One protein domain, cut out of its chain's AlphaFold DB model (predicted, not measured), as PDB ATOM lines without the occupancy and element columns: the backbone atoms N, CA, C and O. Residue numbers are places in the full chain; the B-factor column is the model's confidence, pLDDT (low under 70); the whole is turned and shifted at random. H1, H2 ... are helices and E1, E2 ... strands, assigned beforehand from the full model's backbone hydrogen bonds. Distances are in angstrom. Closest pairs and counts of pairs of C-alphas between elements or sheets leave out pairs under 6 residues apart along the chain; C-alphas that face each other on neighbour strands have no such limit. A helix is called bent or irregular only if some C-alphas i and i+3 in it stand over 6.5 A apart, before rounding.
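Overview. This is residues 85 to 214, 227 to 265 and 342 to 356 of the 451 residues of a protein of Rotaria sordida (UniProt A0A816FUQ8). A twisted wall of five strands has two helices over one face, H4 over E4 and E3 and H5 over E2. A second helical part adjoins the sheet: H1, sharply bent, is on the sheet with its arm H1a, mostly near E4, and grazes it at the edge strand E3 with its arm H1b, while the long H2 packs on H1a with residues 157 to 161 and stays off the sheet, and the short H3 packs on H2 residues 147 to 151. The printed part has 184 residues, with five named helices and five named strands in the order E1 E2 H1 H2 E3 E4 H3 H4 E5 H5, a mixed class of helices and strands. The sheet order is E1 E2 E5 E4 E3, mixed, with E5 and E4 parallel and the other neighbours antiparallel. The whole is compact, with a radius of gyration of the C-alphas of 16.1 A and spans of 47 by 37 by 32 A.

Arrangement. E1, residues 90 to 94, is an edge strand and forms a hairpin with E2, residues 100 to 108; N 91 and O 104 are 2.9 A apart, within hydrogen-bond range. E2 is antiparallel to E5, residues 253 to 262, with N 103 and O 259 at 2.8 A; E5 bends by 51 degrees at residue 258. H1, residues 111 to 130, was assigned as one helix by its hydrogen bonds but is bent: C-alphas 119 and 122 are 8.0 A apart, and its arms H1a, residues 111 to 119, and H1b, residues 122 to 130, are only just about perpendicular at 70.3 degrees. H1a touches H2, residues 144 to 163, at a shallow tilt of 12 degrees, opposite ways; the closest C-alphas, of Ile 113 and Lys 160, are 6.5 A apart. E3, residues 177 to 181, the other edge strand, forms a hairpin with E4, residues 188 to 192, with N 178 and O 190 at 2.8 A. E5 and E4 are parallel, with N 255 and O 189 at 2.8 A. E2, H1, H2 and E3 make a split strand-helix-strand unit, two strands running the same way with E5 and E4 between them, and its crossover is right-handed. H1a is on the sheet at a height of 10.1 A, and H1b only grazes it with residues 124 to 128. H3, residues 208 to 211, touches H2, the closest C-alphas being those of Leu 147 and Ala 210, 5.5 A apart. H4, residues 229 to 242, and H5, residues 342 to 354, are on the same face, making two layers, helices on one face of a sheet; their heights over the sheet are 9.0 A and 7.3 A. H4 and H5 touch at a steep tilt of 49 degrees, the same way, with the C-alphas of Glu 235 and Ile 342 closest at 6.2 A. In H1a, H1b, H2, H4 and H5 every O i to N i+4 pair is within hydrogen-bond range; H3 is too short for such a pair.

Along the chain. E1 begins at C-alpha 90, (-40.095, 15.063, 30.460). E2 is 26.8 A long and E5 26.3 A. H2, 28.6 A long, ends at C-alpha 163, (-17.412, 20.804, 29.031). H4 is 19.9 A long and H5 18.6 A. H5 ends at C-alpha 354, (-39.470, 14.286, 41.214).

Size, cuts and confidence. The C-alphas farthest apart, of Gln 145 and Ile 265, are 48.6 A apart. Residues 215 to 226 are not printed, with 23.7 A between C-alphas 214 and 227, nor are residues 266 to 341, with 19.4 A between C-alphas 265 and 342. The links H1 to H2, H2 to E3 and E4 to H3 are long. The mean pLDDT of the printed part is 82.1, and 35 residues are under 70, among them residues 132 to 141 and 195 to 204.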
ATOM      1  N   LEU A  85     -46.078  11.458  31.883       71.56
ATOM      2  CA  LEU A  85     -44.634  11.278  31.842       71.56
ATOM      3  C   LEU A  85     -44.239  10.794  30.447       71.56
ATOM      4  O   LEU A  85     -44.676   9.748  29.971       71.56
ATOM      5  N   LEU A  86     -43.397  11.580  29.795       65.19
ATOM      6  CA  LEU A  86     -42.752  11.256  28.540       65.19
ATOM      7  C   LEU A  86     -41.298  10.878  28.840       65.19
ATOM      8  O   LEU A  86     -40.657  11.430  29.741       65.19
ATOM      9  N   GLY A  87     -40.786   9.890  28.102       64.31
ATOM     10  CA  GLY A  87     -39.499   9.257  28.394       64.31
ATOM     11  C   GLY A  87     -38.341  10.249  28.557       64.31
ATOM     12  O   GLY A  87     -38.291  11.290  27.902       64.31
ATOM     13  N   ASN A  88     -37.373   9.887  29.406       67.19
ATOM     14  CA  ASN A  88     -36.213  10.711  29.782       67.19
ATOM     15  C   ASN A  88     -36.555  11.948  30.643       67.19
ATOM     16  O   ASN A  88     -35.919  13.000  30.503       67.19
ATOM     17  N   GLY A  89     -37.530  11.804  31.551       73.31
ATOM     18  CA  GLY A  89     -37.849  12.788  32.593       73.31
ATOM     19  C   GLY A  89     -38.515  14.064  32.077       73.31
ATOM     20  O   GLY A  89     -38.240  15.149  32.586       73.31
ATOM     21  N   LEU A  90     -39.335  13.952  31.027       84.44
ATOM     22  CA  LEU A  90     -40.095  15.063  30.460       84.44
ATOM     23  C   LEU A  90     -41.557  14.958  30.908       84.44
ATOM     24  O   LEU A  90     -42.211  13.951  30.663       84.44
ATOM     25  N   VAL A  91     -42.085  15.994  31.549       87.56
ATOM     26  CA  VAL A  91     -43.472  16.027  32.027       87.56
ATOM     27  C   VAL A  91     -44.308  16.858  31.073       87.56
ATOM     28  O   VAL A  91     -43.996  18.030  30.869       87.56
ATOM     29  N   GLU A  92     -45.380  16.285  30.526       89.50
ATOM     30  CA  GLU A  92     -46.420  17.044  29.832       89.50
ATOM     31  C   GLU A  92     -47.643  17.231  30.740       89.50
ATOM     32  O   GLU A  92     -48.162  16.284  31.338       89.50
ATOM     33  N   LEU A  93     -48.081  18.486  30.875       88.62
ATOM     34  CA  LEU A  93     -49.229  18.870  31.692       88.62
ATOM     35  C   LEU A  93     -49.994  20.016  31.016       88.62
ATOM     36  O   LEU A  93     -49.398  20.942  30.460       88.62
ATOM     37  N   SER A  94     -51.323  19.956  31.089       87.50
ATOM     38  CA  SER A  94     -52.229  20.963  30.525       87.50
ATOM     39  C   SER A  94     -53.011  21.683  31.616       87.50
ATOM     40  O   SER A  94     -53.345  21.086  32.639       87.50
ATOM     41  N   THR A  95     -53.372  22.942  31.365       87.44
ATOM     42  CA  THR A  95     -54.247  23.720  32.253       87.44
ATOM     43  C   THR A  95     -55.611  23.042  32.446       87.44
ATOM     44  O   THR A  95     -56.073  22.319  31.554       87.44
ATOM     45  N   PRO A  96     -56.330  23.299  33.561       83.12
ATOM     46  CA  PRO A  96     -57.647  22.703  33.815       83.12
ATOM     47  C   PRO A  96     -58.652  22.919  32.670       83.12
ATOM     48  O   PRO A  96     -59.426  22.018  32.334       83.12
ATOM     49  N   ASN A  97     -58.587  24.076  32.007       81.75
ATOM     50  CA  ASN A  97     -59.416  24.421  30.850       81.75
ATOM     51  C   ASN A  97     -58.957  23.819  29.497       81.75
ATOM     52  O   ASN A  97     -59.643  24.016  28.498       81.75
ATOM     53  N   GLY A  98     -57.816  23.119  29.427       82.19
ATOM     54  CA  GLY A  98     -57.260  22.538  28.191       82.19
ATOM     55  C   GLY A  98     -56.738  23.547  27.154       82.19
ATOM     56  O   GLY A  98     -56.339  23.154  26.057       82.19
ATOM     57  N   GLN A  99     -56.731  24.844  27.476       82.50
ATOM     58  CA  GLN A  99     -56.292  25.905  26.561       82.50
ATOM     59  C   GLN A  99     -54.767  26.040  26.478       82.50
ATOM     60  O   GLN A  99     -54.269  26.681  25.560       82.50
ATOM     61  N   CYS A 100     -54.015  25.476  27.420       84.75
ATOM     62  CA  CYS A 100     -52.564  25.580  27.464       84.75
ATOM     63  C   CYS A 100     -51.939  24.232  27.825       84.75
ATOM     64  O   CYS A 100     -52.448  23.537  28.704       84.75
ATOM     65  N   THR A 101     -50.822  23.893  27.184       87.50
ATOM     66  CA  THR A 101     -50.020  22.698  27.486       87.50
ATOM     67  C   THR A 101     -48.546  23.069  27.576       87.50
ATOM     68  O   THR A 101     -48.030  23.798  26.722       87.50
ATOM     69  N   PHE A 102     -47.873  22.551  28.601       89.50
ATOM     70  CA  PHE A 102     -46.442  22.700  28.845       89.50
ATOM     71  C   PHE A 102     -45.741  21.344  28.775       89.50
ATOM     72  O   PHE A 102     -46.295  20.339  29.214       89.50
ATOM     73  N   GLN A 103     -44.500  21.336  28.285       90.94
ATOM     74  CA  GLN A 103     -43.543  20.253  28.501       90.94
ATOM     75  C   GLN A 103     -42.330  20.789  29.264       90.94
ATOM     76  O   GLN A 103     -41.610  21.648  28.744       90.94
ATOM     77  N   ILE A 104     -42.103  20.284  30.478       91.75
ATOM     78  CA  ILE A 104     -41.032  20.733  31.381       91.75
ATOM     79  C   ILE A 104     -40.231  19.521  31.868       91.75
ATOM     80  O   ILE A 104     -40.793  18.465  32.156       91.75
ATOM     81  N   ARG A 105     -38.912  19.674  31.982       90.75
ATOM     82  CA  ARG A 105     -38.001  18.715  32.630       90.75
ATOM     83  C   ARG A 105     -37.094  19.431  33.629       90.75
ATOM     84  O   ARG A 105     -36.775  20.603  33.422       90.75
ATOM     85  N   ALA A 106     -36.646  18.722  34.663       91.19
ATOM     86  CA  ALA A 106     -35.696  19.233  35.649       91.19
ATOM     87  C   ALA A 106     -34.393  18.416  35.636       91.19
ATOM     88  O   ALA A 106     -34.411  17.197  35.441       91.19
ATOM     89  N   VAL A 107     -33.259  19.102  35.796       89.75
ATOM     90  CA  VAL A 107     -31.911  18.571  35.543       89.75
ATOM     91  C   VAL A 107     -30.934  19.090  36.605       89.75
ATOM     92  O   VAL A 107     -30.965  20.275  36.935       89.75
ATOM     93  N   GLU A 108     -30.056  18.225  37.120       88.69
ATOM     94  CA  GLU A 108     -28.919  18.630  37.965       88.69
ATOM     95  C   GLU A 108     -27.938  19.491  37.149       88.69
ATOM     96  O   GLU A 108     -27.528  19.109  36.049       88.69
ATOM     97  N   LEU A 109     -27.549  20.654  37.676       90.44
ATOM     98  CA  LEU A 109     -26.419  21.419  37.152       90.44
ATOM     99  C   LEU A 109     -25.117  20.870  37.732       90.44
ATOM    100  O   LEU A 109     -25.050  20.502  38.904       90.44
ATOM    101  N   SER A 110     -24.056  20.851  36.922       88.81
ATOM    102  CA  SER A 110     -22.733  20.495  37.429       88.81
ATOM    103  C   SER A 110     -22.292  21.488  38.507       88.81
ATOM    104  O   SER A 110     -22.572  22.689  38.421       88.81
ATOM    105  N   ASP A 111     -21.581  20.982  39.516       87.75
ATOM    106  CA  ASP A 111     -21.180  21.766  40.689       87.75
ATOM    107  C   ASP A 111     -20.357  23.012  40.278       87.75
ATOM    108  O   ASP A 111     -20.518  24.087  40.851       87.75
ATOM    109  N   ASP A 112     -19.575  22.898  39.195       90.44
ATOM    110  CA  ASP A 112     -18.868  23.988  38.504       90.44
ATOM    111  C   ASP A 112     -19.783  25.136  38.035       90.44
ATOM    112  O   ASP A 112     -19.444  26.310  38.206       90.44
ATOM    113  N   ILE A 113     -20.924  24.820  37.409       93.12
ATOM    114  CA  ILE A 113     -21.865  25.821  36.882       93.12
ATOM    115  C   ILE A 113     -22.617  26.473  38.043       93.12
ATOM    116  O   ILE A 113     -22.707  27.701  38.100       93.12
ATOM    117  N   ALA A 114     -23.094  25.675  39.002       92.06
ATOM    118  CA  ALA A 114     -23.769  26.184  40.192       92.06
ATOM    119  C   ALA A 114     -22.856  27.126  41.004       92.06
ATOM    120  O   ALA A 114     -23.281  28.214  41.402       92.06
ATOM    121  N   LEU A 115     -21.579  26.762  41.176       92.94
ATOM    122  CA  LEU A 115     -20.567  27.589  41.836       92.94
ATOM    123  C   LEU A 115     -20.274  28.884  41.062       92.94
ATOM    124  O   LEU A 115     -20.208  29.951  41.675       92.94
ATOM    125  N   LEU A 116     -20.138  28.822  39.732       94.75
ATOM    126  CA  LEU A 116     -19.903  30.003  38.893       94.75
ATOM    127  C   LEU A 116     -21.055  31.017  39.007       94.75
ATOM    128  O   LEU A 116     -20.805  32.213  39.170       94.75
ATOM    129  N   LEU A 117     -22.307  30.544  39.003       95.06
ATOM    130  CA  LEU A 117     -23.486  31.384  39.244       95.06
ATOM    131  C   LEU A 117     -23.466  31.985  40.660       95.06
ATOM    132  O   LEU A 117     -23.618  33.196  40.812       95.06
ATOM    133  N   LYS A 118     -23.188  31.178  41.695       92.19
ATOM    134  CA  LYS A 118     -23.139  31.618  43.104       92.19
ATOM    135  C   LYS A 118     -22.096  32.722  43.336       92.19
ATOM    136  O   LYS A 118     -22.401  33.732  43.976       92.19
ATOM    137  N   ILE A 119     -20.901  32.578  42.750       94.81
ATOM    138  CA  ILE A 119     -19.818  33.582  42.772       94.81
ATOM    139  C   ILE A 119     -20.255  34.897  42.106       94.81
ATOM    140  O   ILE A 119     -19.955  35.977  42.619       94.81
ATOM    141  N   HIS A 120     -20.974  34.819  40.984       94.88
ATOM    142  CA  HIS A 120     -21.376  35.986  40.195       94.88
ATOM    143  C   HIS A 120     -22.797  36.503  40.478       94.88
ATOM    144  O   HIS A 120     -23.224  37.450  39.824       94.88
ATOM    145  N   SER A 121     -23.489  35.980  41.493       93.12
ATOM    146  CA  SER A 121     -24.831  36.390  41.961       93.12
ATOM    147  C   SER A 121     -25.093  37.906  41.931       93.12
ATOM    148  O   SER A 121     -26.095  38.356  41.381       93.12
ATOM    149  N   LYS A 122     -24.163  38.732  42.428       92.12
ATOM    150  CA  LYS A 122     -24.284  40.208  42.378       92.12
ATOM    151  C   LYS A 122     -24.369  40.780  40.957       92.12
ATOM    152  O   LYS A 122     -25.043  41.782  40.755       92.12
ATOM    153  N   LEU A 123     -23.676  40.174  39.994       92.25
ATOM    154  CA  LEU A 123     -23.737  40.555  38.584       92.25
ATOM    155  C   LEU A 123     -25.026  40.032  37.934       92.25
ATOM    156  O   LEU A 123     -25.642  40.766  37.171       92.25
ATOM    157  N   LEU A 124     -25.477  38.822  38.292       92.19
ATOM    158  CA  LEU A 124     -26.763  38.267  37.839       92.19
ATOM    159  C   LEU A 124     -27.939  39.180  38.227       92.19
ATOM    160  O   LEU A 124     -28.756  39.518  37.373       92.19
ATOM    161  N   ALA A 125     -27.956  39.669  39.473       90.31
ATOM    162  CA  ALA A 125     -28.954  40.629  39.947       90.31
ATOM    163  C   ALA A 125     -28.972  41.929  39.117       90.31
ATOM    164  O   ALA A 125     -30.044  42.427  38.783       90.31
ATOM    165  N   VAL A 126     -27.799  42.451  38.734       89.19
ATOM    166  CA  VAL A 126     -27.677  43.652  37.883       89.19
ATOM    167  C   VAL A 126     -28.174  43.393  36.455       89.19
ATOM    168  O   VAL A 126     -28.790  44.280  35.865       89.19
ATOM    169  N   ILE A 127     -27.964  42.192  35.901       87.62
ATOM    170  CA  ILE A 127     -28.515  41.813  34.588       87.62
ATOM    171  C   ILE A 127     -30.052  41.772  34.649       87.62
ATOM    172  O   ILE A 127     -30.712  42.385  33.815       87.62
ATOM    173  N   GLU A 128     -30.631  41.091  35.642       85.31
ATOM    174  CA  GLU A 128     -32.089  40.971  35.811       85.31
ATOM    175  C   GLU A 128     -32.780  42.302  36.174       85.31
ATOM    176  O   GLU A 128     -33.921  42.530  35.771       85.31
ATOM    177  N   GLU A 129     -32.107  43.215  36.887       82.81
ATOM    178  CA  GLU A 129     -32.601  44.584  37.100       82.81
ATOM    179  C   GLU A 129     -32.596  45.388  35.788       82.81
ATOM    180  O   GLU A 129     -33.607  45.993  35.421       82.81
ATOM    181  N   ALA A 130     -31.498  45.333  35.027       79.94
ATOM    182  CA  ALA A 130     -31.360  46.048  33.759       79.94
ATOM    183  C   ALA A 130     -32.276  45.516  32.632       79.94
ATOM    184  O   ALA A 130     -32.490  46.225  31.649       79.94
ATOM    185  N   GLN A 131     -32.880  44.326  32.778       74.94
ATOM    186  CA  GLN A 131     -33.926  43.826  31.867       74.94
ATOM    187  C   GLN A 131     -35.252  44.606  31.977       74.94
ATOM    188  O   GLN A 131     -36.125  44.436  31.131       74.94
ATOM    189  N   GLY A 132     -35.456  45.431  33.015       67.31
ATOM    190  CA  GLY A 132     -36.665  46.259  33.144       67.31
ATOM    191  C   GLY A 132     -37.974  45.469  33.316       67.31
ATOM    192  O   GLY A 132     -39.051  45.995  33.050       67.31
ATOM    193  N   ARG A 133     -37.894  44.207  33.768       68.38
ATOM    194  CA  ARG A 133     -39.035  43.280  33.954       68.38
ATOM    195  C   ARG A 133     -40.017  43.698  35.063       68.38
ATOM    196  O   ARG A 133     -41.096  43.118  35.179       68.38
ATOM    197  N   ASP A 134     -39.652  44.691  35.873       59.84
ATOM    198  CA  ASP A 134     -40.531  45.356  36.837       59.84
ATOM    199  C   ASP A 134     -40.991  46.716  36.293       59.84
ATOM    200  O   ASP A 134     -40.194  47.472  35.749       59.84
ATOM    201  N   ASN A 135     -42.255  47.086  36.533       54.09
ATOM    202  CA  ASN A 135     -42.916  48.290  35.985       54.09
ATOM    203  C   ASN A 135     -42.312  49.659  36.404       54.09
ATOM    204  O   ASN A 135     -42.905  50.712  36.150       54.09
ATOM    205  N   ARG A 136     -41.146  49.683  37.057       53.06
ATOM    206  CA  ARG A 136     -40.382  50.901  37.346       53.06
ATOM    207  C   ARG A 136     -39.637  51.313  36.076       53.06
ATOM    208  O   ARG A 136     -38.688  50.654  35.679       53.06
ATOM    209  N   LYS A 137     -40.051  52.428  35.460       46.78
ATOM    210  CA  LYS A 137     -39.465  53.001  34.229       46.78
ATOM    211  C   LYS A 137     -38.050  53.577  34.444       46.78
ATOM    212  O   LYS A 137     -37.831  54.771  34.258       46.78
ATOM    213  N   VAL A 138     -37.102  52.742  34.861       48.16
ATOM    214  CA  VAL A 138     -35.693  53.093  35.073       48.16
ATOM    215  C   VAL A 138     -34.852  52.290  34.089       48.16
ATOM    216  O   VAL A 138     -34.500  51.143  34.343       48.16
ATOM    217  N   THR A 139     -34.532  52.892  32.945       55.72
ATOM    218  CA  THR A 139     -33.592  52.306  31.982       55.72
ATOM    219  C   THR A 139     -32.179  52.404  32.554       55.72
ATOM    220  O   THR A 139     -31.512  53.429  32.401       55.72
ATOM    221  N   VAL A 140     -31.728  51.357  33.248       65.12
ATOM    222  CA  VAL A 140     -30.380  51.297  33.829       65.12
ATOM    223  C   VAL A 140     -29.347  51.235  32.702       65.12
ATOM    224  O   VAL A 140     -29.182  50.206  32.048       65.12
ATOM    225  N   GLN A 141     -28.635  52.337  32.466       68.88
ATOM    226  CA  GLN A 141     -27.468  52.336  31.586       68.88
ATOM    227  C   GLN A 141     -26.293  51.689  32.323       68.88
ATOM    228  O   GLN A 141     -25.773  52.241  33.293       68.88
ATOM    229  N   LEU A 142     -25.896  50.497  31.874       80.88
ATOM    230  CA  LEU A 142     -24.725  49.796  32.394       80.88
ATOM    231  C   LEU A 142     -23.435  50.437  31.864       80.88
ATOM    232  O   LEU A 142     -23.370  50.869  30.716       80.88
ATOM    233  N   ASN A 143     -22.404  50.469  32.705       85.94
ATOM    234  CA  ASN A 143     -21.064  50.918  32.326       85.94
ATOM    235  C   ASN A 143     -20.373  49.866  31.436       85.94
ATOM    236  O   ASN A 143     -20.586  48.668  31.633       85.94
ATOM    237  N   ASP A 144     -19.481  50.284  30.533       86.06
ATOM    238  CA  ASP A 144     -18.775  49.388  29.598       86.06
ATOM    239  C   ASP A 144     -18.046  48.245  30.328       86.06
ATOM    240  O   ASP A 144     -18.150  47.079  29.952       86.06
ATOM    241  N   GLN A 145     -17.407  48.556  31.463       88.75
ATOM    242  CA  GLN A 145     -16.749  47.565  32.325       88.75
ATOM    243  C   GLN A 145     -17.710  46.490  32.859       88.75
ATOM    244  O   GLN A 145     -17.309  45.344  33.055       88.75
ATOM    245  N   THR A 146     -18.974  46.842  33.108       87.88
ATOM    246  CA  THR A 146     -20.013  45.897  33.537       87.88
ATOM    247  C   THR A 146     -20.481  45.049  32.358       87.88
ATOM    248  O   THR A 146     -20.630  43.840  32.510       87.88
ATOM    249  N   LEU A 147     -20.646  45.641  31.171       87.75
ATOM    250  CA  LEU A 147     -21.002  44.912  29.948       87.75
ATOM    251  C   LEU A 147     -19.935  43.866  29.580       87.75
ATOM    252  O   LEU A 147     -20.279  42.727  29.267       87.75
ATOM    253  N   ASP A 148     -18.651  44.200  29.708       90.00
ATOM    254  CA  ASP A 148     -17.558  43.255  29.455       90.00
ATOM    255  C   ASP A 148     -17.449  42.156  30.527       90.00
ATOM    256  O   ASP A 148     -17.126  41.013  30.199       90.00
ATOM    257  N   GLN A 149     -17.794  42.439  31.789       91.69
ATOM    258  CA  GLN A 149     -17.946  41.393  32.813       91.69
ATOM    259  C   GLN A 149     -19.106  40.437  32.494       91.69
ATOM    260  O   GLN A 149     -18.972  39.229  32.693       91.69
ATOM    261  N   ILE A 150     -20.225  40.946  31.962       91.19
ATOM    262  CA  ILE A 150     -21.370  40.122  31.539       91.19
ATOM    263  C   ILE A 150     -20.984  39.234  30.345       91.19
ATOM    264  O   ILE A 150     -21.320  38.050  30.335       91.19
ATOM    265  N   ARG A 151     -20.223  39.763  29.375       90.75
ATOM    266  CA  ARG A 151     -19.683  38.992  28.237       90.75
ATOM    267  C   ARG A 151     -18.770  37.856  28.701       90.75
ATOM    268  O   ARG A 151     -19.033  36.704  28.367       90.75
ATOM    269  N   GLN A 152     -17.795  38.154  29.563       93.31
ATOM    270  CA  GLN A 152     -16.891  37.146  30.135       93.31
ATOM    271  C   GLN A 152     -17.633  36.076  30.952       93.31
ATOM    272  O   GLN A 152     -17.243  34.909  30.940       93.31
ATOM    273  N   LEU A 153     -18.708  36.442  31.663       94.06
ATOM    274  CA  LEU A 153     -19.546  35.477  32.380       94.06
ATOM    275  C   LEU A 153     -20.311  34.561  31.413       94.06
ATOM    276  O   LEU A 153     -20.307  33.346  31.605       94.06
ATOM    277  N   ARG A 154     -20.920  35.123  30.361       92.62
ATOM    278  CA  ARG A 154     -21.613  34.363  29.307       92.62
ATOM    279  C   ARG A 154     -20.670  33.372  28.618       92.62
ATOM    280  O   ARG A 154     -21.035  32.217  28.421       92.62
ATOM    281  N   GLU A 155     -19.456  33.806  28.286       92.25
ATOM    282  CA  GLU A 155     -18.422  32.973  27.658       92.25
ATOM    283  C   GLU A 155     -18.002  31.808  28.567       92.25
ATOM    284  O   GLU A 155     -18.086  30.655  28.150       92.25
ATOM    285  N   ARG A 156     -17.670  32.076  29.839       93.94
ATOM    286  CA  ARG A 156     -17.302  31.034  30.820       93.94
ATOM    287  C   ARG A 156     -18.431  30.050  31.112       93.94
ATOM    288  O   ARG A 156     -18.175  28.860  31.283       93.94
ATOM    289  N   LEU A 157     -19.678  30.520  31.170       93.00
ATOM    290  CA  LEU A 157     -20.840  29.632  31.274       93.00
ATOM    291  C   LEU A 157     -20.920  28.714  30.051       93.00
ATOM    292  O   LEU A 157     -21.119  27.514  30.213       93.00
ATOM    293  N   ASN A 158     -20.707  29.243  28.843       91.81
ATOM    294  CA  ASN A 158     -20.764  28.457  27.613       91.81
ATOM    295  C   ASN A 158     -19.652  27.398  27.554       91.81
ATOM    296  O   ASN A 158     -19.927  26.236  27.262       91.81
ATOM    297  N   GLU A 159     -18.420  27.761  27.926       91.69
ATOM    298  CA  GLU A 159     -17.307  26.815  28.097       91.69
ATOM    299  C   GLU A 159     -17.668  25.681  29.070       91.69
ATOM    300  O   GLU A 159     -17.437  24.510  28.768       91.69
ATOM    301  N   LYS A 160     -18.280  26.004  30.220       91.19
ATOM    302  CA  LYS A 160     -18.689  25.004  31.220       91.19
ATOM    303  C   LYS A 160     -19.864  24.135  30.768       91.19
ATOM    304  O   LYS A 160     -19.835  22.939  31.041       91.19
ATOM    305  N   PHE A 161     -20.851  24.673  30.048       90.56
ATOM    306  CA  PHE A 161     -21.940  23.873  29.468       90.56
ATOM    307  C   PHE A 161     -21.446  22.914  28.378       90.56
ATOM    308  O   PHE A 161     -21.889  21.769  28.334       90.56
ATOM    309  N   ILE A 162     -20.493  23.345  27.545       87.44
ATOM    310  CA  ILE A 162     -19.844  22.484  26.545       87.44
ATOM    311  C   ILE A 162     -19.002  21.398  27.240       87.44
ATOM    312  O   ILE A 162     -19.100  20.226  26.883       87.44
ATOM    313  N   ALA A 163     -18.223  21.756  28.266       86.00
ATOM    314  CA  ALA A 163     -17.412  20.804  29.031       86.00
ATOM    315  C   ALA A 163     -18.250  19.792  29.839       86.00
ATOM    316  O   ALA A 163     -17.813  18.661  30.028       86.00
ATOM    317  N   ALA A 164     -19.461  20.166  30.270       78.69
ATOM    318  CA  ALA A 164     -20.424  19.279  30.935       78.69
ATOM    319  C   ALA A 164     -21.126  18.279  29.985       78.69
ATOM    320  O   ALA A 164     -22.017  17.556  30.424       78.69
ATOM    321  N   ASN A 165     -20.748  18.278  28.698       61.91
ATOM    322  CA  ASN A 165     -20.954  17.258  27.665       61.91
ATOM    323  C   ASN A 165     -22.017  16.173  27.954       61.91
ATOM    324  O   ASN A 165     -21.717  15.107  28.491       61.91
ATOM    325  N   GLY A 166     -23.252  16.403  27.504       64.31
ATOM    326  CA  GLY A 166     -24.314  15.400  27.554       64.31
ATOM    327  C   GLY A 166     -25.516  15.786  26.700       64.31
ATOM    328  O   GLY A 166     -25.729  16.962  26.417       64.31
ATOM    329  N   ASN A 167     -26.343  14.798  26.337       66.12
ATOM    330  CA  ASN A 167     -27.477  14.911  25.397       66.12
ATOM    331  C   ASN A 167     -28.560  15.955  25.763       66.12
ATOM    332  O   ASN A 167     -29.517  16.143  25.013       66.12
ATOM    333  N   ILE A 168     -28.456  16.591  26.931       78.19
ATOM    334  CA  ILE A 168     -29.365  17.634  27.418       78.19
ATOM    335  C   ILE A 168     -28.865  19.032  27.028       78.19
ATOM    336  O   ILE A 168     -29.687  19.925  26.826       78.19
ATOM    337  N   TRP A 169     -27.553  19.249  26.912       88.12
ATOM    338  CA  TRP A 169     -26.957  20.564  26.663       88.12
ATOM    339  C   TRP A 169     -26.606  20.739  25.183       88.12
ATOM    340  O   TRP A 169     -26.110  19.824  24.531       88.12
ATOM    341  N   ASN A 170     -26.887  21.922  24.640       81.88
ATOM    342  CA  ASN A 170     -26.601  22.291  23.254       81.88
ATOM    343  C   ASN A 170     -25.693  23.540  23.215       81.88
ATOM    344  O   ASN A 170     -25.543  24.242  24.217       81.88
ATOM    345  N   SER A 171     -25.124  23.859  22.050       79.94
ATOM    346  CA  SER A 171     -24.243  25.029  21.845       79.94
ATOM    347  C   SER A 171     -24.892  26.389  22.128       79.94
ATOM    348  O   SER A 171     -24.197  27.400  22.165       79.94
ATOM    349  N   ASN A 172     -26.216  26.424  22.285       81.94
ATOM    350  CA  ASN A 172     -27.018  27.633  22.431       81.94
ATOM    351  C   ASN A 172     -27.633  27.735  23.838       81.94
ATOM    352  O   ASN A 172     -28.353  28.687  24.118       81.94
ATOM    353  N   THR A 173     -27.356  26.781  24.736       88.31
ATOM    354  CA  THR A 173     -28.065  26.616  26.019       88.31
ATOM    355  C   THR A 173     -27.908  27.833  26.925       88.31
ATOM    356  O   THR A 173     -28.827  28.168  27.664       88.31
ATOM    357  N   VAL A 174     -26.782  28.543  26.820       89.94
ATOM    358  CA  VAL A 174     -26.568  29.815  27.520       89.94
ATOM    359  C   VAL A 174     -27.479  30.919  26.979       89.94
ATOM    360  O   VAL A 174     -28.055  31.661  27.768       89.94
ATOM    361  N   ASP A 175     -27.672  31.009  25.663       85.62
ATOM    362  CA  ASP A 175     -28.578  31.991  25.053       85.62
ATOM    363  C   ASP A 175     -30.060  31.623  25.249       85.62
ATOM    364  O   ASP A 175     -30.916  32.506  25.252       85.62
ATOM    365  N   GLU A 176     -30.363  30.346  25.493       87.31
ATOM    366  CA  GLU A 176     -31.683  29.849  25.904       87.31
ATOM    367  C   GLU A 176     -32.027  30.173  27.382       87.31
ATOM    368  O   GLU A 176     -33.163  29.933  27.798       87.31
ATOM    369  N   ILE A 177     -31.104  30.731  28.188       90.69
ATOM    370  CA  ILE A 177     -31.382  31.124  29.584       90.69
ATOM    371  C   ILE A 177     -32.370  32.298  29.626       90.69
ATOM    372  O   ILE A 177     -32.123  33.385  29.093       90.69
ATOM    373  N   TRP A 178     -33.474  32.080  30.339       88.31
ATOM    374  CA  TRP A 178     -34.574  33.024  30.508       88.31
ATOM    375  C   TRP A 178     -34.485  33.789  31.839       88.31
ATOM    376  O   TRP A 178     -34.748  34.993  31.868       88.31
ATOM    377  N   SER A 179     -34.101  33.115  32.935       91.00
ATOM    378  CA  SER A 179     -33.948  33.721  34.271       91.00
ATOM    379  C   SER A 179     -33.069  32.878  35.217       91.00
ATOM    380  O   SER A 179     -32.962  31.661  35.043       91.00
ATOM    381  N   PHE A 180     -32.471  33.526  36.224       94.50
ATOM    382  CA  PHE A 180     -31.670  32.918  37.304       94.50
ATOM    383  C   PHE A 180     -32.469  32.900  38.613       94.50
ATOM    384  O   PHE A 180     -33.027  33.934  38.967       94.50
ATOM    385  N   GLY A 181     -32.535  31.787  39.349       91.88
ATOM    386  CA  GLY A 181     -33.397  31.663  40.540       91.88
ATOM    387  C   GLY A 181     -32.737  30.976  41.745       91.88
ATOM    388  O   GLY A 181     -31.776  30.226  41.560       91.88
ATOM    389  N   PRO A 182     -33.239  31.173  42.979       92.50
ATOM    390  CA  PRO A 182     -34.245  32.169  43.372       92.50
ATOM    391  C   PRO A 182     -33.695  33.612  43.347       92.50
ATOM    392  O   PRO A 182     -32.580  33.861  42.878       92.50
ATOM    393  N   ASP A 183     -34.486  34.571  43.841       89.38
ATOM    394  CA  ASP A 183     -34.123  35.982  44.059       89.38
ATOM    395  C   ASP A 183     -33.495  36.706  42.848       89.38
ATOM    396  O   ASP A 183     -32.718  37.649  43.007       89.38
ATOM    397  N   LYS A 184     -33.815  36.274  41.620       89.88
ATOM    398  CA  LYS A 184     -33.219  36.763  40.358       89.88
ATOM    399  C   LYS A 184     -31.686  36.600  40.259       89.88
ATOM    400  O   LYS A 184     -31.060  37.209  39.392       89.88
ATOM    401  N   CYS A 185     -31.046  35.841  41.153       91.56
ATOM    402  CA  CYS A 185     -29.579  35.774  41.233       91.56
ATOM    403  C   CYS A 185     -28.988  34.483  41.830       91.56
ATOM    404  O   CYS A 185     -27.770  34.403  42.013       91.56
ATOM    405  N   GLY A 186     -29.823  33.488  42.136       92.25
ATOM    406  CA  GLY A 186     -29.388  32.171  42.597       92.25
ATOM    407  C   GLY A 186     -28.781  31.290  41.496       92.25
ATOM    408  O   GLY A 186     -28.620  31.695  40.344       92.25
ATOM    409  N   SER A 187     -28.423  30.062  41.872       93.94
ATOM    410  CA  SER A 187     -27.727  29.087  41.021       93.94
ATOM    411  C   SER A 187     -28.649  28.127  40.256       93.94
ATOM    412  O   SER A 187     -28.152  27.202  39.616       93.94
ATOM    413  N   ASN A 188     -29.970  28.340  40.283       95.69
ATOM    414  CA  ASN A 188     -30.923  27.628  39.427       95.69
ATOM    415  C   ASN A 188     -31.158  28.382  38.116       95.69
ATOM    416  O   ASN A 188     -31.072  29.611  38.071       95.69
ATOM    417  N   LEU A 189     -31.534  27.657  37.063       95.44
ATOM    418  CA  LEU A 189     -31.781  28.222  35.733       95.44
ATOM    419  C   LEU A 189     -33.171  27.873  35.207       95.44
ATOM    420  O   LEU A 189     -33.591  26.719  35.270       95.44
ATOM    421  N   LEU A 190     -33.836  28.858  34.606       94.38
ATOM    422  CA  LEU A 190     -34.975  28.649  33.715       94.38
ATOM    423  C   LEU A 190     -34.493  28.761  32.266       94.38
ATOM    424  O   LEU A 190     -33.938  29.792  31.883       94.38
ATOM    425  N   ILE A 191     -34.704  27.718  31.463       92.06
ATOM    426  CA  ILE A 191     -34.211  27.608  30.082       92.06
ATOM    427  C   ILE A 191     -35.402  27.442  29.128       92.06
ATOM    428  O   ILE A 191     -36.266  26.588  29.336       92.06
ATOM    429  N   ASN A 192     -35.452  28.257  28.072       88.38
ATOM    430  CA  ASN A 192     -36.549  28.314  27.106       88.38
ATOM    431  C   ASN A 192     -36.116  27.741  25.746       88.38
ATOM    432  O   ASN A 192     -35.357  28.368  25.005       88.38
ATOM    433  N   ARG A 193     -36.637  26.559  25.391       86.06
ATOM    434  CA  ARG A 193     -36.327  25.859  24.130       86.06
ATOM    435  C   ARG A 193     -37.447  25.871  23.099       86.06
ATOM    436  O   ARG A 193     -37.277  25.325  22.005       86.06
ATOM    437  N   ILE A 194     -38.552  26.550  23.401       82.62
ATOM    438  CA  ILE A 194     -39.784  26.542  22.607       82.62
ATOM    439  C   ILE A 194     -39.465  26.885  21.142       82.62
ATOM    440  O   ILE A 194     -38.924  27.948  20.820       82.62
ATOM    441  N   GLN A 195     -39.752  25.943  20.241       63.28
ATOM    442  CA  GLN A 195     -39.262  25.998  18.860       63.28
ATOM    443  C   GLN A 195     -40.013  27.037  18.013       63.28
ATOM    444  O   GLN A 195     -39.383  27.941  17.465       63.28
ATOM    445  N   ASN A 196     -41.348  26.967  17.982       54.53
ATOM    446  CA  ASN A 196     -42.219  27.857  17.197       54.53
ATOM    447  C   ASN A 196     -42.567  29.141  17.967       54.53
ATOM    448  O   ASN A 196     -43.728  29.490  18.168       54.53
ATOM    449  N   SER A 197     -41.531  29.812  18.452       46.88
ATOM    450  CA  SER A 197     -41.641  30.928  19.381       46.88
ATOM    451  C   SER A 197     -41.555  32.270  18.650       46.88
ATOM    452  O   SER A 197     -40.484  32.651  18.182       46.88
ATOM    453  N   ILE A 198     -42.662  33.024  18.612       47.81
ATOM    454  CA  ILE A 198     -42.647  34.467  18.282       47.81
ATOM    455  C   ILE A 198     -41.639  35.181  19.203       47.81
ATOM    456  O   ILE A 198     -40.825  35.993  18.768       47.81
ATOM    457  N   TYR A 199     -41.593  34.757  20.465       49.88
ATOM    458  CA  TYR A 199     -40.699  35.238  21.511       49.88
ATOM    459  C   TYR A 199     -39.194  35.007  21.236       49.88
ATOM    460  O   TYR A 199     -38.365  35.726  21.796       49.88
ATOM    461  N   LYS A 200     -38.799  34.101  20.316       47.78
ATOM    462  CA  LYS A 200     -37.399  34.008  19.834       47.78
ATOM    463  C   LYS A 200     -36.972  35.230  19.012       47.78
ATOM    464  O   LYS A 200     -35.781  35.510  18.943       47.78
ATOM    465  N   GLN A 201     -37.913  35.972  18.424       43.41
ATOM    466  CA  GLN A 201     -37.629  37.208  17.682       43.41
ATOM    467  C   GLN A 201     -37.567  38.447  18.596       43.41
ATOM    468  O   GLN A 201     -36.981  39.454  18.209       43.41
ATOM    469  N   HIS A 202     -38.101  38.368  19.822       46.84
ATOM    470  CA  HIS A 202     -38.178  39.490  20.772       46.84
ATOM    471  C   HIS A 202     -37.048  39.535  21.818       46.84
ATOM    472  O   HIS A 202     -37.074  40.374  22.714       46.84
ATOM    473  N   GLY A 203     -36.028  38.676  21.711       49.59
ATOM    474  CA  GLY A 203     -34.786  38.832  22.481       49.59
ATOM    475  C   GLY A 203     -34.892  38.563  23.989       49.59
ATOM    476  O   GLY A 203     -34.132  39.145  24.757       49.59
ATOM    477  N   LEU A 204     -35.790  37.665  24.418       61.34
ATOM    478  CA  LEU A 204     -36.002  37.319  25.838       61.34
ATOM    479  C   LEU A 204     -34.822  36.622  26.541       61.34
ATOM    480  O   LEU A 204     -34.889  36.392  27.753       61.34
ATOM    481  N   SER A 205     -33.761  36.284  25.802       72.62
ATOM    482  CA  SER A 205     -32.499  35.803  26.366       72.62
ATOM    483  C   SER A 205     -31.965  36.802  27.386       72.62
ATOM    484  O   SER A 205     -31.876  37.999  27.104       72.62
ATOM    485  N   ILE A 206     -31.560  36.316  28.558       80.44
ATOM    486  CA  ILE A 206     -31.111  37.173  29.662       80.44
ATOM    487  C   ILE A 206     -29.882  38.037  29.301       80.44
ATOM    488  O   ILE A 206     -29.661  39.094  29.894       80.44
ATOM    489  N   TRP A 207     -29.125  37.642  28.273       81.12
ATOM    490  CA  TRP A 207     -27.923  38.328  27.780       81.12
ATOM    491  C   TRP A 207     -28.182  39.451  26.770       81.12
ATOM    492  O   TRP A 207     -27.230  40.123  26.367       81.12
ATOM    493  N   SER A 208     -29.432  39.676  26.350       74.38
ATOM    494  CA  SER A 208     -29.785  40.634  25.288       74.38
ATOM    495  C   SER A 208     -29.215  42.043  25.505       74.38
ATOM    496  O   SER A 208     -28.756  42.668  24.553       74.38
ATOM    497  N   ILE A 209     -29.128  42.497  26.759       70.25
ATOM    498  CA  ILE A 209     -28.540  43.787  27.167       70.25
ATOM    499  C   ILE A 209     -27.052  43.909  26.791       70.25
ATOM    500  O   ILE A 209     -26.600  44.979  26.396       70.25
ATOM    501  N   ALA A 210     -26.276  42.826  26.905       60.09
ATOM    502  CA  ALA A 210     -24.833  42.830  26.632       60.09
ATOM    503  C   ALA A 210     -24.486  42.562  25.154       60.09
ATOM    504  O   ALA A 210     -23.351  42.810  24.726       60.09
ATOM    505  N   LEU A 211     -25.460  42.057  24.390       64.62
ATOM    506  CA  LEU A 211     -25.356  41.758  22.961       64.62
ATOM    507  C   LEU A 211     -25.866  42.926  22.093       64.62
ATOM    508  O   LEU A 211     -25.253  43.244  21.074       64.62
ATOM    509  N   ASN A 212     -26.928  43.618  22.515       61.47
ATOM    510  CA  ASN A 212     -27.535  44.724  21.770       61.47
ATOM    511  C   ASN A 212     -26.917  46.080  22.161       61.47
ATOM    512  O   ASN A 212     -27.485  46.831  22.954       61.47
ATOM    513  N   ASN A 213     -25.774  46.427  21.554       46.84
ATOM    514  CA  ASN A 213     -25.118  47.741  21.676       46.84
ATOM    515  C   ASN A 213     -25.954  48.870  21.020       46.84
ATOM    516  O   ASN A 213     -25.567  49.416  19.991       46.84
ATOM    517  N   GLN A 214     -27.091  49.222  21.626       47.69
ATOM    518  CA  GLN A 214     -28.174  50.037  21.057       47.69
ATOM    519  C   GLN A 214     -28.895  49.376  19.867       47.69
ATOM    520  O   GLN A 214     -28.556  49.578  18.703       47.69
ATOM    521  N   ASP A 227     -48.894  38.663  27.761       65.00
ATOM    522  CA  ASP A 227     -47.521  38.142  27.844       65.00
ATOM    523  C   ASP A 227     -47.291  37.345  29.154       65.00
ATOM    524  O   ASP A 227     -46.681  37.820  30.121       65.00
ATOM    525  N   TYR A 228     -47.786  36.100  29.195       78.81
ATOM    526  CA  TYR A 228     -47.669  35.185  30.347       78.81
ATOM    527  C   TYR A 228     -46.222  34.822  30.728       78.81
ATOM    528  O   TYR A 228     -45.997  34.276  31.806       78.81
ATOM    529  N   ASP A 229     -45.238  35.165  29.900       80.38
ATOM    530  CA  ASP A 229     -43.797  35.049  30.153       80.38
ATOM    531  C   ASP A 229     -43.397  35.570  31.541       80.38
ATOM    532  O   ASP A 229     -42.694  34.898  32.296       80.38
ATOM    533  N   LEU A 230     -43.900  36.751  31.921       81.81
ATOM    534  CA  LEU A 230     -43.624  37.337  33.235       81.81
ATOM    535  C   LEU A 230     -44.291  36.555  34.372       81.81
ATOM    536  O   LEU A 230     -43.762  36.550  35.482       81.81
ATOM    537  N   SER A 231     -45.419  35.887  34.119       86.31
ATOM    538  CA  SER A 231     -46.063  34.986  35.082       86.31
ATOM    539  C   SER A 231     -45.259  33.693  35.259       86.31
ATOM    540  O   SER A 231     -45.060  33.261  36.391       86.31
ATOM    541  N   ILE A 232     -44.720  33.128  34.171       88.50
ATOM    542  CA  ILE A 232     -43.846  31.941  34.194       88.50
ATOM    543  C   ILE A 232     -42.541  32.247  34.946       88.50
ATOM    544  O   ILE A 232     -42.152  31.488  35.832       88.50
ATOM    545  N   ILE A 233     -41.887  33.380  34.653       88.56
ATOM    546  CA  ILE A 233     -40.657  33.799  35.346       88.56
ATOM    547  C   ILE A 233     -40.927  34.028  36.840       88.56
ATOM    548  O   ILE A 233     -40.178  33.524  37.675       88.56
ATOM    549  N   LYS A 234     -41.998  34.752  37.203       88.75
ATOM    550  CA  LYS A 234     -42.354  34.997  38.615       88.75
ATOM    551  C   LYS A 234     -42.648  33.704  39.367       88.75
ATOM    552  O   LYS A 234     -42.216  33.571  40.508       88.75
ATOM    553  N   GLU A 235     -43.326  32.753  38.731       92.31
ATOM    554  CA  GLU A 235     -43.585  31.452  39.342       92.31
ATOM    555  C   GLU A 235     -42.304  30.631  39.515       92.31
ATOM    556  O   GLU A 235     -42.101  30.053  40.575       92.31
ATOM    557  N   PHE A 236     -41.390  30.633  38.542       94.19
ATOM    558  CA  PHE A 236     -40.082  29.990  38.696       94.19
ATOM    559  C   PHE A 236     -39.281  30.567  39.879       94.19
ATOM    560  O   PHE A 236     -38.696  29.804  40.652       94.19
ATOM    561  N   GLN A 237     -39.292  31.893  40.068       93.62
ATOM    562  CA  GLN A 237     -38.664  32.536  41.229       93.62
ATOM    563  C   GLN A 237     -39.320  32.087  42.545       93.62
ATOM    564  O   GLN A 237     -38.617  31.716  43.482       93.62
ATOM    565  N   LEU A 238     -40.656  32.069  42.606       92.56
ATOM    566  CA  LEU A 238     -41.408  31.670  43.798       92.56
ATOM    567  C   LEU A 238     -41.213  30.186  44.143       92.56
ATOM    568  O   LEU A 238     -40.956  29.852  45.296       92.56
ATOM    569  N   ALA A 239     -41.296  29.295  43.155       93.06
ATOM    570  CA  ALA A 239     -41.142  27.857  43.343       93.06
ATOM    571  C   ALA A 239     -39.703  27.468  43.723       93.06
ATOM    572  O   ALA A 239     -39.508  26.644  44.611       93.06
ATOM    573  N   THR A 240     -38.681  28.095  43.126       94.19
ATOM    574  CA  THR A 240     -37.284  27.842  43.532       94.19
ATOM    575  C   THR A 240     -36.924  28.466  44.881       94.19
ATOM    576  O   THR A 240     -36.059  27.926  45.566       94.19
ATOM    577  N   ALA A 241     -37.590  29.546  45.304       92.06
ATOM    578  CA  ALA A 241     -37.424  30.109  46.646       92.06
ATOM    579  C   ALA A 241     -38.123  29.267  47.726       92.06
ATOM    580  O   ALA A 241     -37.584  29.111  48.817       92.06
ATOM    581  N   ASN A 242     -39.300  28.714  47.414       90.12
ATOM    582  CA  ASN A 242     -40.108  27.936  48.352       90.12
ATOM    583  C   ASN A 242     -39.744  26.446  48.417       90.12
ATOM    584  O   ASN A 242     -40.172  25.795  49.360       90.12
ATOM    585  N   GLY A 243     -39.040  25.886  47.433       87.56
ATOM    586  CA  GLY A 243     -38.814  24.438  47.353       87.56
ATOM    587  C   GLY A 243     -39.999  23.650  46.783       87.56
ATOM    588  O   GLY A 243     -41.090  24.179  46.546       87.56
ATOM    589  N   PHE A 244     -39.777  22.356  46.551       84.56
ATOM    590  CA  PHE A 244     -40.741  21.420  45.965       84.56
ATOM    591  C   PHE A 244     -41.093  20.237  46.885       84.56
ATOM    592  O   PHE A 244     -42.074  19.541  46.601       84.56
ATOM    593  N   LEU A 245     -40.330  19.996  47.962       79.94
ATOM    594  CA  LEU A 245     -40.470  18.830  48.846       79.94
ATOM    595  C   LEU A 245     -40.650  19.181  50.333       79.94
ATOM    596  O   LEU A 245     -41.532  18.622  50.986       79.94
ATOM    597  N   CYS A 246     -39.811  20.066  50.872       76.81
ATOM    598  CA  CYS A 246     -39.627  20.288  52.312       76.81
ATOM    599  C   CYS A 246     -39.848  21.743  52.756       76.81
ATOM    600  O   CYS A 246     -39.792  22.021  53.951       76.81
ATOM    601  N   ALA A 247     -40.178  22.630  51.813       82.50
ATOM    602  CA  ALA A 247     -40.257  24.082  51.983       82.50
ATOM    603  C   ALA A 247     -38.888  24.797  52.120       82.50
ATOM    604  O   ALA A 247     -38.816  25.888  52.689       82.50
ATOM    605  N   ASP A 248     -37.812  24.187  51.598       84.75
ATOM    606  CA  ASP A 248     -36.443  24.726  51.614       84.75
ATOM    607  C   ASP A 248     -36.011  25.200  50.204       84.75
ATOM    608  O   ASP A 248     -36.318  24.527  49.215       84.75
ATOM    609  N   PRO A 249     -35.269  26.320  50.054       89.69
ATOM    610  CA  PRO A 249     -34.947  26.872  48.736       89.69
ATOM    611  C   PRO A 249     -34.093  25.922  47.889       89.69
ATOM    612  O   PRO A 249     -33.143  25.317  48.388       89.69
ATOM    613  N   VAL A 250     -34.383  25.839  46.593       91.25
ATOM    614  CA  VAL A 250     -33.685  24.950  45.654       91.25
ATOM    615  C   VAL A 250     -32.280  25.480  45.342       91.25
ATOM    616  O   VAL A 250     -32.103  26.687  45.169       91.25
ATOM    617  N   GLU A 251     -31.288  24.601  45.185       91.12
ATOM    618  CA  GLU A 251     -29.951  24.952  44.696       91.12
ATOM    619  C   GLU A 251     -29.434  23.990  43.603       91.12
ATOM    620  O   GLU A 251     -29.517  22.767  43.730       91.12
ATOM    621  N   GLY A 252     -28.834  24.542  42.538       92.38
ATOM    622  CA  GLY A 252     -28.122  23.778  41.507       92.38
ATOM    623  C   GLY A 252     -29.011  23.033  40.503       92.38
ATOM    624  O   GLY A 252     -28.608  21.987  39.999       92.38
ATOM    625  N   VAL A 253     -30.210  23.541  40.201       93.31
ATOM    626  CA  VAL A 253     -31.185  22.866  39.324       93.31
ATOM    627  C   VAL A 253     -31.549  23.712  38.103       93.31
ATOM    628  O   VAL A 253     -31.839  24.902  38.205       93.31
ATOM    629  N   ALA A 254     -31.591  23.086  36.929       94.06
ATOM    630  CA  ALA A 254     -32.098  23.691  35.703       94.06
ATOM    631  C   ALA A 254     -33.473  23.126  35.327       94.06
ATOM    632  O   ALA A 254     -33.647  21.912  35.210       94.06
ATOM    633  N   PHE A 255     -34.427  24.020  35.080       94.31
ATOM    634  CA  PHE A 255     -35.747  23.711  34.540       94.31
ATOM    635  C   PHE A 255     -35.790  24.121  33.071       94.31
ATOM    636  O   PHE A 255     -35.594  25.291  32.734       94.31
ATOM    637  N   VAL A 256     -36.039  23.155  32.190       92.56
ATOM    638  CA  VAL A 256     -36.055  23.365  30.739       92.56
ATOM    639  C   VAL A 256     -37.486  23.223  30.232       92.56
ATOM    640  O   VAL A 256     -38.092  22.158  30.373       92.56
ATOM    641  N   ILE A 257     -38.019  24.291  29.634       91.56
ATOM    642  CA  ILE A 257     -39.318  24.294  28.955       91.56
ATOM    643  C   ILE A 257     -39.071  23.961  27.480       91.56
ATOM    644  O   ILE A 257     -38.634  24.812  26.700       91.56
ATOM    645  N   GLU A 258     -39.330  22.707  27.109       88.56
ATOM    646  CA  GLU A 258     -39.089  22.177  25.757       88.56
ATOM    647  C   GLU A 258     -40.236  22.561  24.790       88.56
ATOM    648  O   GLU A 258     -40.003  22.853  23.614       88.56
ATOM    649  N   ARG A 259     -41.485  22.628  25.286       86.94
ATOM    650  CA  ARG A 259     -42.680  23.030  24.515       86.94
ATOM    651  C   ARG A 259     -43.678  23.802  25.380       86.94
ATOM    652  O   ARG A 259     -43.908  23.469  26.538       86.94
ATOM    653  N   TRP A 260     -44.317  24.792  24.766       86.19
ATOM    654  CA  TRP A 260     -45.475  25.520  25.280       86.19
ATOM    655  C   TRP A 260     -46.434  25.757  24.110       86.19
ATOM    656  O   TRP A 260     -45.993  26.168  23.034       86.19
ATOM    657  N   THR A 261     -47.721  25.466  24.287       83.50
ATOM    658  CA  THR A 261     -48.749  25.662  23.253       83.50
ATOM    659  C   THR A 261     -50.016  26.251  23.858       83.50
ATOM    660  O   THR A 261     -50.610  25.629  24.739       83.50
ATOM    661  N   ILE A 262     -50.450  27.415  23.359       81.62
ATOM    662  CA  ILE A 262     -51.737  28.035  23.704       81.62
ATOM    663  C   ILE A 262     -52.741  27.781  22.574       81.62
ATOM    664  O   ILE A 262     -52.635  28.341  21.482       81.62
ATOM    665  N   ASN A 263     -53.756  26.977  22.871       76.06
ATOM    666  CA  ASN A 263     -54.932  26.766  22.042       76.06
ATOM    667  C   ASN A 263     -55.882  27.958  22.227       76.06
ATOM    668  O   ASN A 263     -56.774  27.927  23.078       76.06
ATOM    669  N   LYS A 264     -55.698  29.029  21.442       60.25
ATOM    670  CA  LYS A 264     -56.679  30.124  21.390       60.25
ATOM    671  C   LYS A 264     -58.025  29.553  20.938       60.25
ATOM    672  O   LYS A 264     -58.141  29.092  19.804       60.25
ATOM    673  N   ILE A 265     -59.033  29.600  21.811       53.41
ATOM    674  CA  ILE A 265     -60.411  29.307  21.411       53.41
ATOM    675  C   ILE A 265     -60.822  30.401  20.430       53.41
ATOM    676  O   ILE A 265     -60.988  31.560  20.805       53.41
ATOM    677  N   ILE A 342     -49.925  29.648  35.937       89.50
ATOM    678  CA  ILE A 342     -49.035  29.644  37.106       89.50
ATOM    679  C   ILE A 342     -49.142  28.320  37.881       89.50
ATOM    680  O   ILE A 342     -48.127  27.673  38.131       89.50
ATOM    681  N   SER A 343     -50.356  27.872  38.218       89.75
ATOM    682  CA  SER A 343     -50.562  26.616  38.952       89.75
ATOM    683  C   SER A 343     -50.121  25.389  38.146       89.75
ATOM    684  O   SER A 343     -49.492  24.487  38.701       89.75
ATOM    685  N   THR A 344     -50.352  25.391  36.829       90.31
ATOM    686  CA  THR A 344     -49.903  24.323  35.920       90.31
ATOM    687  C   THR A 344     -48.378  24.272  35.806       90.31
ATOM    688  O   THR A 344     -47.804  23.190  35.864       90.31
ATOM    689  N   VAL A 345     -47.698  25.418  35.689       90.50
ATOM    690  CA  VAL A 345     -46.226  25.477  35.630       90.50
ATOM    691  C   VAL A 345     -45.605  25.040  36.956       90.50
ATOM    692  O   VAL A 345     -44.684  24.226  36.940       90.50
ATOM    693  N   ARG A 346     -46.136  25.499  38.100       91.12
ATOM    694  CA  ARG A 346     -45.691  25.064  39.436       91.12
ATOM    695  C   ARG A 346     -45.745  23.545  39.578       91.12
ATOM    696  O   ARG A 346     -44.762  22.924  39.978       91.12
ATOM    697  N   GLU A 347     -46.885  22.954  39.229       89.12
ATOM    698  CA  GLU A 347     -47.113  21.518  39.359       89.12
ATOM    699  C   GLU A 347     -46.265  20.717  38.360       89.12
ATOM    700  O   GLU A 347     -45.600  19.763  38.757       89.12
ATOM    701  N   ALA A 348     -46.170  21.149  37.097       89.62
ATOM    702  CA  ALA A 348     -45.286  20.533  36.106       89.62
ATOM    703  C   ALA A 348     -43.808  20.565  36.543       89.62
ATOM    704  O   ALA A 348     -43.124  19.547  36.439       89.62
ATOM    705  N   CYS A 349     -43.329  21.682  37.103       90.94
ATOM    706  CA  CYS A 349     -41.995  21.776  37.701       90.94
ATOM    707  C   CYS A 349     -41.829  20.814  38.889       90.94
ATOM    708  O   CYS A 349     -40.834  20.094  38.938       90.94
ATOM    709  N   ARG A 350     -42.806  20.727  39.802       87.94
ATOM    710  CA  ARG A 350     -42.777  19.803  40.953       87.94
ATOM    711  C   ARG A 350     -42.712  18.333  40.519       87.94
ATOM    712  O   ARG A 350     -41.931  17.552  41.061       87.94
ATOM    713  N   ILE A 351     -43.501  17.952  39.515       84.56
ATOM    714  CA  ILE A 351     -43.505  16.595  38.955       84.56
ATOM    715  C   ILE A 351     -42.191  16.318  38.212       84.56
ATOM    716  O   ILE A 351     -41.661  15.214  38.331       84.56
ATOM    717  N   ALA A 352     -41.638  17.296  37.488       86.75
ATOM    718  CA  ALA A 352     -40.372  17.159  36.764       86.75
ATOM    719  C   ALA A 352     -39.163  17.063  37.707       86.75
ATOM    720  O   ALA A 352     -38.226  16.320  37.433       86.75
ATOM    721  N   TYR A 353     -39.212  17.772  38.839       85.50
ATOM    722  CA  TYR A 353     -38.234  17.685  39.921       85.50
ATOM    723  C   TYR A 353     -38.182  16.272  40.521       85.50
ATOM    724  O   TYR A 353     -37.107  15.712  40.737       85.50
ATOM    725  N   TYR A 354     -39.354  15.662  40.731       81.69
ATOM    726  CA  TYR A 354     -39.470  14.286  41.214       81.69
ATOM    727  C   TYR A 354     -39.023  13.261  40.153       81.69
ATOM    728  O   TYR A 354     -38.150  12.431  40.408       81.69
ATOM    729  N   ASN A 355     -39.565  13.363  38.936       72.25
ATOM    730  CA  ASN A 355     -39.313  12.466  37.801       72.25
ATOM    731  C   ASN A 355     -38.113  12.933  36.957       72.25
ATOM    732  O   ASN A 355     -38.175  12.993  35.728       72.25
ATOM    733  N   ARG A 356     -37.030  13.298  37.649       65.56
ATOM    734  CA  ARG A 356     -35.790  13.841  37.083       65.56
ATOM    735  C   ARG A 356     -35.192  12.973  35.976       65.56
ATOM    736  O   ARG A 356     -35.307  11.747  35.992       65.56
TER     737      ARG A 356